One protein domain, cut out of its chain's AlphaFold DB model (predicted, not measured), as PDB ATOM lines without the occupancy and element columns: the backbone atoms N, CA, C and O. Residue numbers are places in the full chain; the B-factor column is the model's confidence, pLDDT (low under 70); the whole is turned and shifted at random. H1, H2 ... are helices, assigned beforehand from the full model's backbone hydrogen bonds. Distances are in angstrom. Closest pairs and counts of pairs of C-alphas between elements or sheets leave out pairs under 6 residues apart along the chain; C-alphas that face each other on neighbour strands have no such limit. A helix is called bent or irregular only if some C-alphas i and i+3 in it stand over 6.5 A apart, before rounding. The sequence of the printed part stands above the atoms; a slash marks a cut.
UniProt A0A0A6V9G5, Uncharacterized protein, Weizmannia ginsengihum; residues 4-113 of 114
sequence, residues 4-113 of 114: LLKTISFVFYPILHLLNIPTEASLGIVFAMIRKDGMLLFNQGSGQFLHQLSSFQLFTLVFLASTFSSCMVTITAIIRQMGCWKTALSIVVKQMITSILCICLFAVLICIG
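This is residues 4 to 113 of the 114 residues of an uncharacterized protein of Weizmannia ginsengihum (UniProt A0A0A6V9G5). A long helical hairpin, H5 and H6, has a short one, H2 and H3, packed on H5; H1 packs across H2. The printed part has 110 residues with six named helices, H1 to H6 in order: all helix. It is compact, radius of gyration of the C-alphas 14.9 A, spanning 44 by 35 by 21 A.

Start at H1, residues 4 to 18, irregular, with C-alphas 11 and 14 7.1 A apart. It touches H2, residues 25 to 34, at a steep tilt of 59 degrees; the closest C-alphas are Ser 9 and Ser 26, 5.2 A. H2 forms a hairpin with H3, residues 36 to 43; the closest C-alphas are Ala 32 and Gly 38, 4.0 A. H4, residues 48 to 51, touches H3 only at the corner, closest C-alphas Asn 43 and Leu 50, 6.5 A. H5, residues 55 to 82, touches H2 with residues 61 to 72 alone, closest C-alphas Ser 69 and Met 33, 4.1 A. H6, residues 85 to 111, forms a hairpin with H5, a shallow tilt of 13 degrees; closest C-alphas Ile 75 and Ala 88, 5.3 A. Every O i to N i+4 pair is within hydrogen-bond range in H2, H5 and H6, but 5 of 11 in H1 and 0 of 4 in H3, where O i to N i+3 gives 10 of 12 and 5 of 5.

Find C-alpha 4 at (13.260, 5.313, 21.554), where H1 begins; H5 runs 39.9 A, and H6 runs 38.9 A to C-alpha 111 at (43.911, -14.764, 25.116).

The printed part has no cut and no long link; residue 113 is under pLDDT 70.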
ATOM      1  N   LEU A   4      13.586   6.665  21.108       72.88
ATOM      2  CA  LEU A   4      13.260   5.313  21.554       72.88
ATOM      3  C   LEU A   4      14.325   4.267  21.170       72.88
ATOM      4  O   LEU A   4      14.735   3.461  22.002       72.88
ATOM      5  N   LEU A   5      14.809   4.306  19.923       71.00
ATOM      6  CA  LEU A   5      15.835   3.385  19.421       71.00
ATOM      7  C   LEU A   5      17.170   3.607  20.137       71.00
ATOM      8  O   LEU A   5      17.843   2.645  20.507       71.00
ATOM      9  N   LYS A   6      17.514   4.871  20.407       71.75
ATOM     10  CA  LYS A   6      18.710   5.230  21.177       71.75
ATOM     11  C   LYS A   6      18.638   4.677  22.602       71.75
ATOM     12  O   LYS A   6      19.623   4.130  23.083       71.75
ATOM     13  N   THR A   7      17.467   4.733  23.236       78.25
ATOM     14  CA  THR A   7      17.274   4.180  24.583       78.25
ATOM     15  C   THR A   7      17.438   2.658  24.618       78.25
ATOM     16  O   THR A   7      18.113   2.136  25.498       78.25
ATOM     17  N   ILE A   8      16.881   1.938  23.640       78.81
ATOM     18  CA  ILE A   8      17.009   0.470  23.542       78.81
ATOM     19  C   ILE A   8      18.464   0.056  23.278       78.81
ATOM     20  O   ILE A   8      18.927  -0.968  23.777       78.81
ATOM     21  N   SER A   9      19.209   0.882  22.542       78.56
ATOM     22  CA  SER A   9      20.620   0.636  22.221       78.56
ATOM     23  C   SER A   9      21.511   0.575  23.468       78.56
ATOM     24  O   SER A   9      22.496  -0.164  23.466       78.56
ATOM     25  N   PHE A  10      21.141   1.259  24.562       80.19
ATOM     26  CA  PHE A  10      21.885   1.216  25.827       80.19
ATOM     27  C   PHE A  10      21.975  -0.186  26.438       80.19
ATOM     28  O   PHE A  10      22.943  -0.477  27.136       80.19
ATOM     29  N   VAL A  11      21.036  -1.087  26.130       81.44
ATOM     30  CA  VAL A  11      21.089  -2.489  26.585       81.44
ATOM     31  C   VAL A  11      22.347  -3.201  26.076       81.44
ATOM     32  O   VAL A  11      22.877  -4.082  26.749       81.44
ATOM     33  N   PHE A  12      22.868  -2.794  24.916       79.88
ATOM     34  CA  PHE A  12      24.052  -3.397  24.304       79.88
ATOM     35  C   PHE A  12      25.369  -2.758  24.755       79.88
ATOM     36  O   PHE A  12      26.430  -3.328  24.510       79.88
ATOM     37  N   TYR A  13      25.332  -1.614  25.444       81.69
ATOM     38  CA  TYR A  13      26.531  -0.912  25.910       81.69
ATOM     39  C   TYR A  13      27.433  -1.758  26.817       81.69
ATOM     40  O   TYR A  13      28.632  -1.762  26.557       81.69
ATOM     41  N   PRO A  14      26.939  -2.497  27.834       80.44
ATOM     42  CA  PRO A  14      27.825  -3.299  28.682       80.44
ATOM     43  C   PRO A  14      28.536  -4.404  27.895       80.44
ATOM     44  O   PRO A  14      29.716  -4.653  28.119       80.44
ATOM     45  N   ILE A  15      27.845  -5.024  26.933       77.12
ATOM     46  CA  ILE A  15      28.413  -6.074  26.076       77.12
ATOM     47  C   ILE A  15      29.471  -5.477  25.140       77.12
ATOM     48  O   ILE A  15      30.562  -6.022  25.018       77.12
ATOM     49  N   LEU A  16      29.180  -4.331  24.516       81.62
ATOM     50  CA  LEU A  16      30.118  -3.632  23.633       81.62
ATOM     51  C   LEU A  16      31.347  -3.116  24.387       81.62
ATOM     52  O   LEU A  16      32.464  -3.278  23.907       81.62
ATOM     53  N   HIS A  17      31.152  -2.564  25.586       80.88
ATOM     54  CA  HIS A  17      32.232  -2.094  26.448       80.88
ATOM     55  C   HIS A  17      33.136  -3.250  26.893       80.88
ATOM     56  O   HIS A  17      34.355  -3.121  26.862       80.88
ATOM     57  N   LEU A  18      32.555  -4.405  27.242       76.06
ATOM     58  CA  LEU A  18      33.321  -5.611  27.569       76.06
ATOM     59  C   LEU A  18      34.172  -6.093  26.381       76.06
ATOM     60  O   LEU A  18      35.273  -6.598  26.571       76.06
ATOM     61  N   LEU A  19      33.681  -5.897  25.155       72.81
ATOM     62  CA  LEU A  19      34.358  -6.267  23.910       72.81
ATOM     63  C   LEU A  19      35.283  -5.165  23.352       72.81
ATOM     64  O   LEU A  19      35.871  -5.350  22.285       72.81
ATOM     65  N   ASN A  20      35.426  -4.028  24.050       80.25
ATOM     66  CA  ASN A  20      36.129  -2.828  23.570       80.25
ATOM     67  C   ASN A  20      35.652  -2.346  22.182       80.25
ATOM     68  O   ASN A  20      36.431  -1.794  21.406       80.25
ATOM     69  N   ILE A  21      34.378  -2.569  21.850       80.69
ATOM     70  CA  ILE A  21      33.781  -2.108  20.596       80.69
ATOM     71  C   ILE A  21      33.156  -0.721  20.835       80.69
ATOM     72  O   ILE A  21      32.437  -0.544  21.825       80.69
ATOM     73  N   PRO A  22      33.373   0.261  19.942       82.38
ATOM     74  CA  PRO A  22      32.726   1.568  20.005       82.38
ATOM     75  C   PRO A  22      31.201   1.470  20.129       82.38
ATOM     76  O   PRO A  22      30.533   0.681  19.456       82.38
ATOM     77  N   THR A  23      30.629   2.318  20.987       79.38
ATOM     78  CA  THR A  23      29.188   2.294  21.294       79.38
ATOM     79  C   THR A  23      28.308   2.689  20.106       79.38
ATOM     80  O   THR A  23      27.116   2.377  20.114       79.38
ATOM     81  N   GLU A  24      28.869   3.275  19.043       80.00
ATOM     82  CA  GLU A  24      28.151   3.551  17.791       80.00
ATOM     83  C   GLU A  24      27.617   2.273  17.117       80.00
ATOM     84  O   GLU A  24      26.560   2.310  16.482       80.00
ATOM     85  N   ALA A  25      28.261   1.114  17.333       82.06
ATOM     86  CA  ALA A  25      27.776  -0.180  16.838       82.06
ATOM     87  C   ALA A  25      26.428  -0.600  17.446       82.06
ATOM     88  O   ALA A  25      25.706  -1.398  16.848       82.06
ATOM     89  N   SER A  26      26.061  -0.078  18.619       83.00
ATOM     90  CA  SER A  26      24.828  -0.463  19.319       83.00
ATOM     91  C   SER A  26      23.577  -0.247  18.464       83.00
ATOM     92  O   SER A  26      22.719  -1.125  18.386       83.00
ATOM     93  N   LEU A  27      23.510   0.877  17.747       83.25
ATOM     94  CA  LEU A  27      22.407   1.193  16.844       83.25
ATOM     95  C   LEU A  27      22.350   0.212  15.674       83.25
ATOM     96  O   LEU A  27      21.271  -0.279  15.349       83.25
ATOM     97  N   GLY A  28      23.497  -0.112  15.073       85.00
ATOM     98  CA  GLY A  28      23.567  -1.089  13.988       85.00
ATOM     99  C   GLY A  28      23.131  -2.489  14.432       85.00
ATOM    100  O   GLY A  28      22.423  -3.161  13.688       85.00
ATOM    101  N   ILE A  29      23.434  -2.897  15.671       85.94
ATOM    102  CA  ILE A  29      22.941  -4.160  16.252       85.94
ATOM    103  C   ILE A  29      21.415  -4.135  16.402       85.94
ATOM    104  O   ILE A  29      20.742  -5.087  16.008       85.94
ATOM    105  N   VAL A  30      20.845  -3.053  16.940       85.31
ATOM    106  CA  VAL A  30      19.387  -2.938  17.107       85.31
ATOM    107  C   VAL A  30      18.681  -2.931  15.749       85.31
ATOM    108  O   VAL A  30      17.679  -3.625  15.571       85.31
ATOM    109  N   PHE A  31      19.220  -2.213  14.762       83.19
ATOM    110  CA  PHE A  31      18.690  -2.232  13.399       83.19
ATOM    111  C   PHE A  31      18.825  -3.607  12.744       83.19
ATOM    112  O   PHE A  31      17.866  -4.058  12.121       83.19
ATOM    113  N   ALA A  32      19.953  -4.298  12.932       84.19
ATOM    114  CA  ALA A  32      20.152  -5.669  12.468       84.19
ATOM    115  C   ALA A  32      19.138  -6.646  13.092       84.19
ATOM    116  O   ALA A  32      18.687  -7.582  12.429       84.19
ATOM    117  N   MET A  33      18.736  -6.415  14.346       81.12
ATOM    118  CA  MET A  33      17.721  -7.217  15.033       81.12
ATOM    119  C   MET A  33      16.319  -7.010  14.445       81.12
ATOM    120  O   MET A  33      15.576  -7.974  14.283       81.12
ATOM    121  N   ILE A  34      15.962  -5.767  14.099       81.25
ATOM    122  CA  ILE A  34      14.683  -5.452  13.440       81.25
ATOM    123  C   ILE A  34      14.662  -6.027  12.020       81.25
ATOM    124  O   ILE A  34      13.642  -6.548  11.565       81.25
ATOM    125  N   ARG A  35      15.787  -5.929  11.305       80.94
ATOM    126  CA  ARG A  35      15.956  -6.443   9.949       80.94
ATOM    127  C   ARG A  35      17.424  -6.760   9.694       80.94
ATOM    128  O   ARG A  35      18.262  -5.888   9.873       80.94
ATOM    129  N   LYS A  36      17.732  -7.952   9.176       78.69
ATOM    130  CA  LYS A  36      19.105  -8.389   8.834       78.69
ATOM    131  C   LYS A  36      19.900  -7.350   8.021       78.69
ATOM    132  O   LYS A  36      21.094  -7.178   8.251       78.69
ATOM    133  N   ASP A  37      19.229  -6.626   7.123       80.50
ATOM    134  CA  ASP A  37      19.820  -5.561   6.294       80.50
ATOM    135  C   ASP A  37      20.376  -4.379   7.111       80.50
ATOM    136  O   ASP A  37      21.214  -3.623   6.626       80.50
ATOM    137  N   GLY A  38      19.972  -4.239   8.376       81.12
ATOM    138  CA  GLY A  38      20.517  -3.261   9.316       81.12
ATOM    139  C   GLY A  38      22.011  -3.437   9.598       81.12
ATOM    140  O   GLY A  38      22.649  -2.488  10.038       81.12
ATOM    141  N   MET A  39      22.614  -4.587   9.273       84.00
ATOM    142  CA  MET A  39      24.074  -4.746   9.324       84.00
ATOM    143  C   MET A  39      24.819  -3.863   8.310       84.00
ATOM    144  O   MET A  39      25.978  -3.527   8.543       84.00
ATOM    145  N   LEU A  40      24.169  -3.422   7.223       83.75
ATOM    146  CA  LEU A  40      24.763  -2.464   6.279       83.75
ATOM    147  C   LEU A  40      25.074  -1.119   6.943       83.75
ATOM    148  O   LEU A  40      25.938  -0.382   6.470       83.75
ATOM    149  N   LEU A  41      24.415  -0.819   8.067       84.88
ATOM    150  CA  LEU A  41      24.666   0.383   8.849       84.88
ATOM    151  C   LEU A  41      26.103   0.426   9.390       84.88
ATOM    152  O   LEU A  41      26.670   1.506   9.510       84.88
ATOM    153  N   PHE A  42      26.730  -0.731   9.634       83.94
ATOM    154  CA  PHE A  42      28.134  -0.793  10.046       83.94
ATOM    155  C   PHE A  42      29.097  -0.326   8.948       83.94
ATOM    156  O   PHE A  42      30.186   0.144   9.253       83.94
ATOM    157  N   ASN A  43      28.707  -0.435   7.675       84.31
ATOM    158  CA  ASN A  43      29.521  -0.003   6.537       84.31
ATOM    159  C   ASN A  43      29.266   1.468   6.145       84.31
ATOM    160  O   ASN A  43      29.872   1.971   5.200       84.31
ATOM    161  N   GLN A  44      28.394   2.192   6.855       83.12
ATOM    162  CA  GLN A  44      28.139   3.601   6.547       83.12
ATOM    163  C   GLN A  44      29.419   4.447   6.608       83.12
ATOM    164  O   GLN A  44      30.313   4.204   7.416       83.12
ATOM    165  N   GLY A  45      29.507   5.444   5.718       79.12
ATOM    166  CA  GLY A  45      30.696   6.292   5.599       79.12
ATOM    167  C   GLY A  45      31.902   5.565   4.997       79.12
ATOM    168  O   GLY A  45      33.017   5.739   5.477       79.12
ATOM    169  N   SER A  46      31.683   4.729   3.973       76.19
ATOM    170  CA  SER A  46      32.732   3.949   3.287       76.19
ATOM    171  C   SER A  46      33.472   2.962   4.200       76.19
ATOM    172  O   SER A  46      34.654   2.689   4.002       76.19
ATOM    173  N   GLY A  47      32.797   2.443   5.227       78.06
ATOM    174  CA  GLY A  47      33.374   1.467   6.148       78.06
ATOM    175  C   GLY A  47      34.420   2.021   7.117       78.06
ATOM    176  O   GLY A  47      35.128   1.220   7.720       78.06
ATOM    177  N   GLN A  48      34.521   3.342   7.321       79.44
ATOM    178  CA  GLN A  48      35.475   3.911   8.290       79.44
ATOM    179  C   GLN A  48      35.327   3.314   9.696       79.44
ATOM    180  O   GLN A  48      36.327   3.028  10.346       79.44
ATOM    181  N   PHE A  49      34.090   3.041  10.118       80.81
ATOM    182  CA  PHE A  49      33.801   2.344  11.368       80.81
ATOM    183  C   PHE A  49      34.399   0.927  11.406       80.81
ATOM    184  O   PHE A  49      35.046   0.547  12.372       80.81
ATOM    185  N   LEU A  50      34.237   0.152  10.329       82.06
ATOM    186  CA  LEU A  50      34.778  -1.208  10.231       82.06
ATOM    187  C   LEU A  50      36.308  -1.220  10.203       82.06
ATOM    188  O   LEU A  50      36.914  -2.123  10.766       82.06
ATOM    189  N   HIS A  51      36.925  -0.213   9.581       80.81
ATOM    190  CA  HIS A  51      38.380  -0.067   9.520       80.81
ATOM    191  C   HIS A  51      39.021   0.285  10.869       80.81
ATOM    192  O   HIS A  51      40.213   0.045  11.049       80.81
ATOM    193  N   GLN A  52      38.256   0.838  11.812       83.81
ATOM    194  CA  GLN A  52      38.715   1.113  13.177       83.81
ATOM    195  C   GLN A  52      38.662  -0.126  14.081       83.81
ATOM    196  O   GLN A  52      39.247  -0.117  15.164       83.81
ATOM    197  N   LEU A  53      37.970  -1.186  13.655       82.75
ATOM    198  CA  LEU A  53      37.830  -2.422  14.413       82.75
ATOM    199  C   LEU A  53      38.933  -3.412  14.047       82.75
ATOM    200  O   LEU A  53      39.242  -3.632  12.877       82.75
ATOM    201  N   SER A  54      39.466  -4.096  15.056       84.31
ATOM    202  CA  SER A  54      40.267  -5.299  14.825       84.31
ATOM    203  C   SER A  54      39.421  -6.380  14.138       84.31
ATOM    204  O   SER A  54      38.216  -6.484  14.391       84.31
ATOM    205  N   SER A  55      40.041  -7.248  13.332       83.88
ATOM    206  CA  SER A  55      39.375  -8.392  12.687       83.88
ATOM    207  C   SER A  55      38.542  -9.221  13.671       83.88
ATOM    208  O   SER A  55      37.453  -9.685  13.331       83.88
ATOM    209  N   PHE A  56      39.009  -9.355  14.916       79.75
ATOM    210  CA  PHE A  56      38.285 -10.060  15.974       79.75
ATOM    211  C   PHE A  56      37.038  -9.311  16.460       79.75
ATOM    212  O   PHE A  56      35.978  -9.909  16.656       79.75
ATOM    213  N   GLN A  57      37.146  -7.993  16.634       81.56
ATOM    214  CA  GLN A  57      36.021  -7.145  17.029       81.56
ATOM    215  C   GLN A  57      34.951  -7.130  15.941       81.56
ATOM    216  O   GLN A  57      33.767  -7.249  16.246       81.56
ATOM    217  N   LEU A  58      35.368  -7.062  14.675       86.94
ATOM    218  CA  LEU A  58      34.478  -7.130  13.523       86.94
ATOM    219  C   LEU A  58      33.770  -8.491  13.463       86.94
ATOM    220  O   LEU A  58      32.542  -8.534  13.374       86.94
ATOM    221  N   PHE A  59      34.512  -9.595  13.586       85.00
ATOM    222  CA  PHE A  59      33.932 -10.941  13.630       85.00
ATOM    223  C   PHE A  59      32.903 -11.075  14.756       85.00
ATOM    224  O   PHE A  59      31.771 -11.492  14.514       85.00
ATOM    225  N   THR A  60      33.265 -10.657  15.969       84.25
ATOM    226  CA  THR A  60      32.382 -10.735  17.139       84.25
ATOM    227  C   THR A  60      31.134  -9.875  16.959       84.25
ATOM    228  O   THR A  60      30.030 -10.327  17.255       84.25
ATOM    229  N   LEU A  61      31.280  -8.662  16.419       86.06
ATOM    230  CA  LEU A  61      30.172  -7.752  16.136       86.06
ATOM    231  C   LEU A  61      29.174  -8.366  15.147       86.06
ATOM    232  O   LEU A  61      27.968  -8.376  15.405       86.06
ATOM    233  N   VAL A  62      29.667  -8.895  14.024       87.06
ATOM    234  CA  VAL A  62      28.829  -9.493  12.974       87.06
ATOM    235  C   VAL A  62      28.188 -10.793  13.457       87.06
ATOM    236  O   VAL A  62      27.007 -11.027  13.185       87.06
ATOM    237  N   PHE A  63      28.923 -11.615  14.208       85.94
ATOM    238  CA  PHE A  63      28.411 -12.844  14.815       85.94
ATOM    239  C   PHE A  63      27.267 -12.554  15.791       85.94
ATOM    240  O   PHE A  63      26.201 -13.175  15.715       85.94
ATOM    241  N   LEU A  64      27.452 -11.554  16.658       82.94
ATOM    242  CA  LEU A  64      26.437 -11.100  17.601       82.94
ATOM    243  C   LEU A  64      25.198 -10.599  16.843       82.94
ATOM    244  O   LEU A  64      24.100 -11.122  17.039       82.94
ATOM    245  N   ALA A  65      25.370  -9.650  15.918       85.69
ATOM    246  CA  ALA A  65      24.274  -9.071  15.136       85.69
ATOM    247  C   ALA A  65      23.474 -10.129  14.350       85.69
ATOM    248  O   ALA A  65      22.240 -10.092  14.330       85.69
ATOM    249  N   SER A  66      24.158 -11.110  13.754       84.12
ATOM    250  CA  SER A  66      23.531 -12.192  12.982       84.12
ATOM    251  C   SER A  66      22.713 -13.141  13.857       84.12
ATOM    252  O   SER A  66      21.607 -13.544  13.473       84.12
ATOM    253  N   THR A  67      23.224 -13.468  15.045       83.88
ATOM    254  CA  THR A  67      22.526 -14.333  16.001       83.88
ATOM    255  C   THR A  67      21.257 -13.655  16.501       83.88
ATOM    256  O   THR A  67      20.169 -14.211  16.369       83.88
ATOM    257  N   PHE A  68      21.352 -12.400  16.953       80.12
ATOM    258  CA  PHE A  68      20.194 -11.628  17.414       80.12
ATOM    259  C   PHE A  68      19.097 -11.472  16.353       80.12
ATOM    260  O   PHE A  68      17.915 -11.618  16.674       80.12
ATOM    261  N   SER A  69      19.469 -11.209  15.096       79.56
ATOM    262  CA  SER A  69      18.516 -11.098  13.981       79.56
ATOM    263  C   SER A  69      17.750 -12.408  13.755       79.56
ATOM    264  O   SER A  69      16.520 -12.421  13.667       79.56
ATOM    265  N   SER A  70      18.466 -13.536  13.752       77.31
ATOM    266  CA  SER A  70      17.879 -14.870  13.572       77.31
ATOM    267  C   SER A  70      16.956 -15.254  14.735       77.31
ATOM    268  O   SER A  70      15.869 -15.801  14.516       77.31
ATOM    269  N   CYS A  71      17.333 -14.908  15.969       75.75
ATOM    270  CA  CYS A  71      16.506 -15.120  17.157       75.75
ATOM    271  C   CYS A  71      15.148 -14.414  17.044       75.75
ATOM    272  O   CYS A  71      14.123 -15.026  17.336       75.75
ATOM    273  N   MET A  72      15.115 -13.160  16.581       74.88
ATOM    274  CA  MET A  72      13.874 -12.378  16.483       74.88
ATOM    275  C   MET A  72      12.857 -12.989  15.510       74.88
ATOM    276  O   MET A  72      11.672 -13.138  15.831       74.88
ATOM    277  N   VAL A  73      13.318 -13.414  14.331       78.31
ATOM    278  CA  VAL A  73      12.457 -14.071  13.334       78.31
ATOM    279  C   VAL A  73      11.943 -15.414  13.862       78.31
ATOM    280  O   VAL A  73      10.766 -15.739  13.692       78.31
ATOM    281  N   THR A  74      12.790 -16.159  14.576       80.50
ATOM    282  CA  THR A  74      12.434 -17.465  15.150       80.50
ATOM    283  C   THR A  74      11.383 -17.334  16.253       80.50
ATOM    284  O   THR A  74      10.403 -18.076  16.249       80.50
ATOM    285  N   ILE A  75      11.509 -16.347  17.147       78.94
ATOM    286  CA  ILE A  75      10.478 -16.020  18.151       78.94
ATOM    287  C   ILE A  75       9.142 -15.753  17.478       78.94
ATOM    288  O   ILE A  75       8.120 -16.309  17.876       78.94
ATOM    289  N   THR A  76       9.159 -14.900  16.457       76.38
ATOM    290  CA  THR A  76       7.948 -14.463  15.764       76.38
ATOM    291  C   THR A  76       7.255 -15.649  15.096       76.38
ATOM    292  O   THR A  76       6.033 -15.782  15.185       76.38
ATOM    293  N   ALA A  77       8.026 -16.558  14.494       82.88
ATOM    294  CA  ALA A  77       7.511 -17.797  13.923       82.88
ATOM    295  C   ALA A  77       6.929 -18.738  14.995       82.88
ATOM    296  O   ALA A  77       5.801 -19.204  14.842       82.88
ATOM    297  N   ILE A  78       7.645 -18.967  16.103       81.56
ATOM    298  CA  ILE A  78       7.209 -19.858  17.193       81.56
ATOM    299  C   ILE A  78       5.938 -19.334  17.862       81.56
ATOM    300  O   ILE A  78       5.007 -20.104  18.089       81.56
ATOM    301  N   ILE A  79       5.861 -18.035  18.157       81.31
ATOM    302  CA  ILE A  79       4.661 -17.422  18.744       81.31
ATOM    303  C   ILE A  79       3.469 -17.612  17.806       81.31
ATOM    304  O   ILE A  79       2.389 -17.986  18.257       81.31
ATOM    305  N   ARG A  80       3.672 -17.399  16.502       80.38
ATOM    306  CA  ARG A  80       2.607 -17.517  15.504       80.38
ATOM    307  C   ARG A  80       2.142 -18.960  15.294       80.38
ATOM    308  O   ARG A  80       0.967 -19.160  15.017       80.38
ATOM    309  N   GLN A  81       3.034 -19.943  15.414       83.19
ATOM    310  CA  GLN A  81       2.717 -21.357  15.179       83.19
ATOM    311  C   GLN A  81       2.242 -22.102  16.431       83.19
ATOM    312  O   GLN A  81       1.369 -22.956  16.331       83.19
ATOM    313  N   MET A  82       2.807 -21.806  17.603       75.06
ATOM    314  CA  MET A  82       2.558 -22.568  18.833       75.06
ATOM    315  C   MET A  82       1.707 -21.815  19.862       75.06
ATOM    316  O   MET A  82       1.306 -22.410  20.857       75.06
ATOM    317  N   GLY A  83       1.478 -20.506  19.694       74.06
ATOM    318  CA  GLY A  83       0.678 -19.672  20.608       74.06
ATOM    319  C   GLY A  83       1.269 -19.462  22.014       74.06
ATOM    320  O   GLY A  83       0.796 -18.612  22.765       74.06
ATOM    321  N   CYS A  84       2.325 -20.192  22.384       77.56
ATOM    322  CA  CYS A  84       2.915 -20.196  23.722       77.56
ATOM    323  C   CYS A  84       4.170 -19.315  23.813       77.56
ATOM    324  O   CYS A  84       5.291 -19.752  23.539       77.56
ATOM    325  N   TRP A  85       3.997 -18.088  24.312       78.06
ATOM    326  CA  TRP A  85       5.083 -17.128  24.559       78.06
ATOM    327  C   TRP A  85       6.193 -17.656  25.484       78.06
ATOM    328  O   TRP A  85       7.362 -17.323  25.295       78.06
ATOM    329  N   LYS A  86       5.861 -18.518  26.457       80.69
ATOM    330  CA  LYS A  86       6.849 -19.104  27.382       80.69
ATOM    331  C   LYS A  86       7.891 -19.969  26.668       80.69
ATOM    332  O   LYS A  86       9.077 -19.884  26.980       80.69
ATOM    333  N   THR A  87       7.462 -20.775  25.698       78.56
ATOM    334  CA  THR A  87       8.355 -21.665  24.942       78.56
ATOM    335  C   THR A  87       9.275 -20.860  24.031       78.56
ATOM    336  O   THR A  87      10.479 -21.108  24.004       78.56
ATOM    337  N   ALA A  88       8.728 -19.839  23.358       78.44
ATOM    338  CA  ALA A  88       9.513 -18.918  22.543       78.44
ATOM    339  C   ALA A  88      10.602 -18.228  23.380       78.44
ATOM    340  O   ALA A  88      11.772 -18.259  23.010       78.44
ATOM    341  N   LEU A  89      10.245 -17.696  24.555       78.50
ATOM    342  CA  LEU A  89      11.199 -17.038  25.446       78.50
ATOM    343  C   LEU A  89      12.307 -17.991  25.929       78.50
ATOM    344  O   LEU A  89      13.475 -17.613  25.950       78.50
ATOM    345  N   SER A  90      11.970 -19.240  26.269       82.25
ATOM    346  CA  SER A  90      12.957 -20.237  26.708       82.25
ATOM    347  C   SER A  90      14.014 -20.535  25.636       82.25
ATOM    348  O   SER A  90      15.204 -20.627  25.943       82.25
ATOM    349  N   ILE A  91      13.600 -20.634  24.370       81.19
ATOM    350  CA  ILE A  91      14.502 -20.897  23.240       81.19
ATOM    351  C   ILE A  91      15.447 -19.711  23.010       81.19
ATOM    352  O   ILE A  91      16.645 -19.911  22.809       81.19
ATOM    353  N   VAL A  92      14.939 -18.484  23.118       80.38
ATOM    354  CA  VAL A  92      15.742 -17.257  22.985       80.38
ATOM    355  C   VAL A  92      16.802 -17.175  24.052       80.38
ATOM    356  O   VAL A  92      17.957 -16.915  23.743       80.38
ATOM    357  N   VAL A  93      16.430 -17.419  25.306       79.81
ATOM    358  CA  VAL A  93      17.379 -17.358  26.417       79.81
ATOM    359  C   VAL A  93      18.504 -18.376  26.206       79.81
ATOM    360  O   VAL A  93      19.669 -18.032  26.375       79.81
ATOM    361  N   LYS A  94      18.194 -19.594  25.741       84.69
ATOM    362  CA  LYS A  94      19.220 -20.594  25.399       84.69
ATOM    363  C   LYS A  94      20.124 -20.150  24.241       84.69
ATOM    364  O   LYS A  94      21.340 -20.298  24.336       84.69
ATOM    365  N   GLN A  95      19.561 -19.586  23.173       82.62
ATOM    366  CA  GLN A  95      20.319 -19.033  22.037       82.62
ATOM    367  C   GLN A  95      21.243 -17.881  22.462       82.62
ATOM    368  O   GLN A  95      22.411 -17.828  22.092       82.62
ATOM    369  N   MET A  96      20.744 -16.995  23.315       80.94
ATOM    370  CA  MET A  96      21.504 -15.877  23.862       80.94
ATOM    371  C   MET A  96      22.674 -16.348  24.725       80.94
ATOM    372  O   MET A  96      23.804 -15.907  24.530       80.94
ATOM    373  N   ILE A  97      22.417 -17.279  25.648       84.00
ATOM    374  CA  ILE A  97      23.449 -17.846  26.524       84.00
ATOM    375  C   ILE A  97      24.519 -18.565  25.698       84.00
ATOM    376  O   ILE A  97      25.705 -18.366  25.942       84.00
ATOM    377  N   THR A  98      24.124 -19.365  24.704       85.06
ATOM    378  CA  THR A  98      25.079 -20.079  23.839       85.06
ATOM    379  C   THR A  98      25.925 -19.122  23.006       85.06
ATOM    380  O   THR A  98      27.138 -19.293  22.959       85.06
ATOM    381  N   SER A  99      25.339 -18.064  22.440       81.50
ATOM    382  CA  SER A  99      26.096 -17.033  21.717       81.50
ATOM    383  C   SER A  99      27.113 -16.323  22.610       81.50
ATOM    384  O   SER A  99      28.247 -16.110  22.189       81.50
ATOM    385  N   ILE A 100      26.726 -15.958  23.834       80.38
ATOM    386  CA  ILE A 100      27.627 -15.311  24.796       80.38
ATOM    387  C   ILE A 100      28.745 -16.279  25.199       80.38
ATOM    388  O   ILE A 100      29.907 -15.890  25.190       80.38
ATOM    389  N   LEU A 101      28.422 -17.546  25.481       86.44
ATOM    390  CA  LEU A 101      29.415 -18.579  25.788       86.44
ATOM    391  C   LEU A 101      30.401 -18.788  24.638       86.44
ATOM    392  O   LEU A 101      31.596 -18.872  24.894       86.44
ATOM    393  N   CYS A 102      29.932 -18.830  23.389       84.56
ATOM    394  CA  CYS A 102      30.804 -18.920  22.220       84.56
ATOM    395  C   CYS A 102      31.755 -17.723  22.143       84.56
ATOM    396  O   CYS A 102      32.951 -17.922  21.968       84.56
ATOM    397  N   ILE A 103      31.258 -16.497  22.325       81.06
ATOM    398  CA  ILE A 103      32.096 -15.289  22.309       81.06
ATOM    399  C   ILE A 103      33.120 -15.313  23.448       81.06
ATOM    400  O   ILE A 103      34.292 -15.031  23.215       81.06
ATOM    401  N   CYS A 104      32.713 -15.699  24.659       80.38
ATOM    402  CA  CYS A 104      33.625 -15.850  25.793       80.38
ATOM    403  C   CYS A 104      34.690 -16.921  25.524       80.38
ATOM    404  O   CYS A 104      35.864 -16.687  25.792       80.38
ATOM    405  N   LEU A 105      34.310 -18.072  24.961       84.94
ATOM    406  CA  LEU A 105      35.247 -19.129  24.573       84.94
ATOM    407  C   LEU A 105      36.234 -18.645  23.510       84.94
ATOM    408  O   LEU A 105      37.429 -18.883  23.655       84.94
ATOM    409  N   PHE A 106      35.764 -17.934  22.483       80.62
ATOM    410  CA  PHE A 106      36.632 -17.335  21.469       80.62
ATOM    411  C   PHE A 106      37.602 -16.319  22.079       80.62
ATOM    412  O   PHE A 106      38.788 -16.345  21.762       80.62
ATOM    413  N   ALA A 107      37.128 -15.464  22.988       76.00
ATOM    414  CA  ALA A 107      37.976 -14.504  23.688       76.00
ATOM    415  C   ALA A 107      39.050 -15.199  24.546       76.00
ATOM    416  O   ALA A 107      40.205 -14.783  24.534       76.00
ATOM    417  N   VAL A 108      38.693 -16.280  25.250       78.69
ATOM    418  CA  VAL A 108      39.635 -17.077  26.056       78.69
ATOM    419  C   VAL A 108      40.658 -17.799  25.177       78.69
ATOM    420  O   VAL A 108      41.846 -17.732  25.475       78.69
ATOM    421  N   LEU A 109      40.224 -18.449  24.091       79.88
ATOM    422  CA  LEU A 109      41.108 -19.137  23.138       79.88
ATOM    423  C   LEU A 109      42.179 -18.194  22.582       79.88
ATOM    424  O   LEU A 109      43.360 -18.527  22.587       79.88
ATOM    425  N   ILE A 110      41.773 -16.987  22.189       71.62
ATOM    426  CA  ILE A 110      42.688 -15.967  21.670       71.62
ATOM    427  C   ILE A 110      43.601 -15.419  22.770       71.62
ATOM    428  O   ILE A 110      44.786 -15.211  22.530       71.62
ATOM    429  N   CYS A 111      43.090 -15.211  23.987       72.44
ATOM    430  CA  CYS A 111      43.911 -14.764  25.116       72.44
ATOM    431  C   CYS A 111      45.001 -15.785  25.494       72.44
ATOM    432  O   CYS A 111      46.052 -15.395  26.000       72.44
ATOM    433  N   ILE A 112      44.759 -17.075  25.245       78.44
ATOM    434  CA  ILE A 112      45.722 -18.171  25.443       78.44
ATOM    435  C   ILE A 112      46.747 -18.251  24.289       78.44
ATOM    436  O   ILE A 112      47.776 -18.905  24.437       78.44
ATOM    437  N   GLY A 113      46.531 -17.526  23.185       60.88
ATOM    438  CA  GLY A 113      47.482 -17.413  22.076       60.88
ATOM    439  C   GLY A 113      47.480 -18.600  21.111       60.88
ATOM    440  O   GLY A 113      48.517 -18.866  20.503       60.88
TER     441      GLY A 113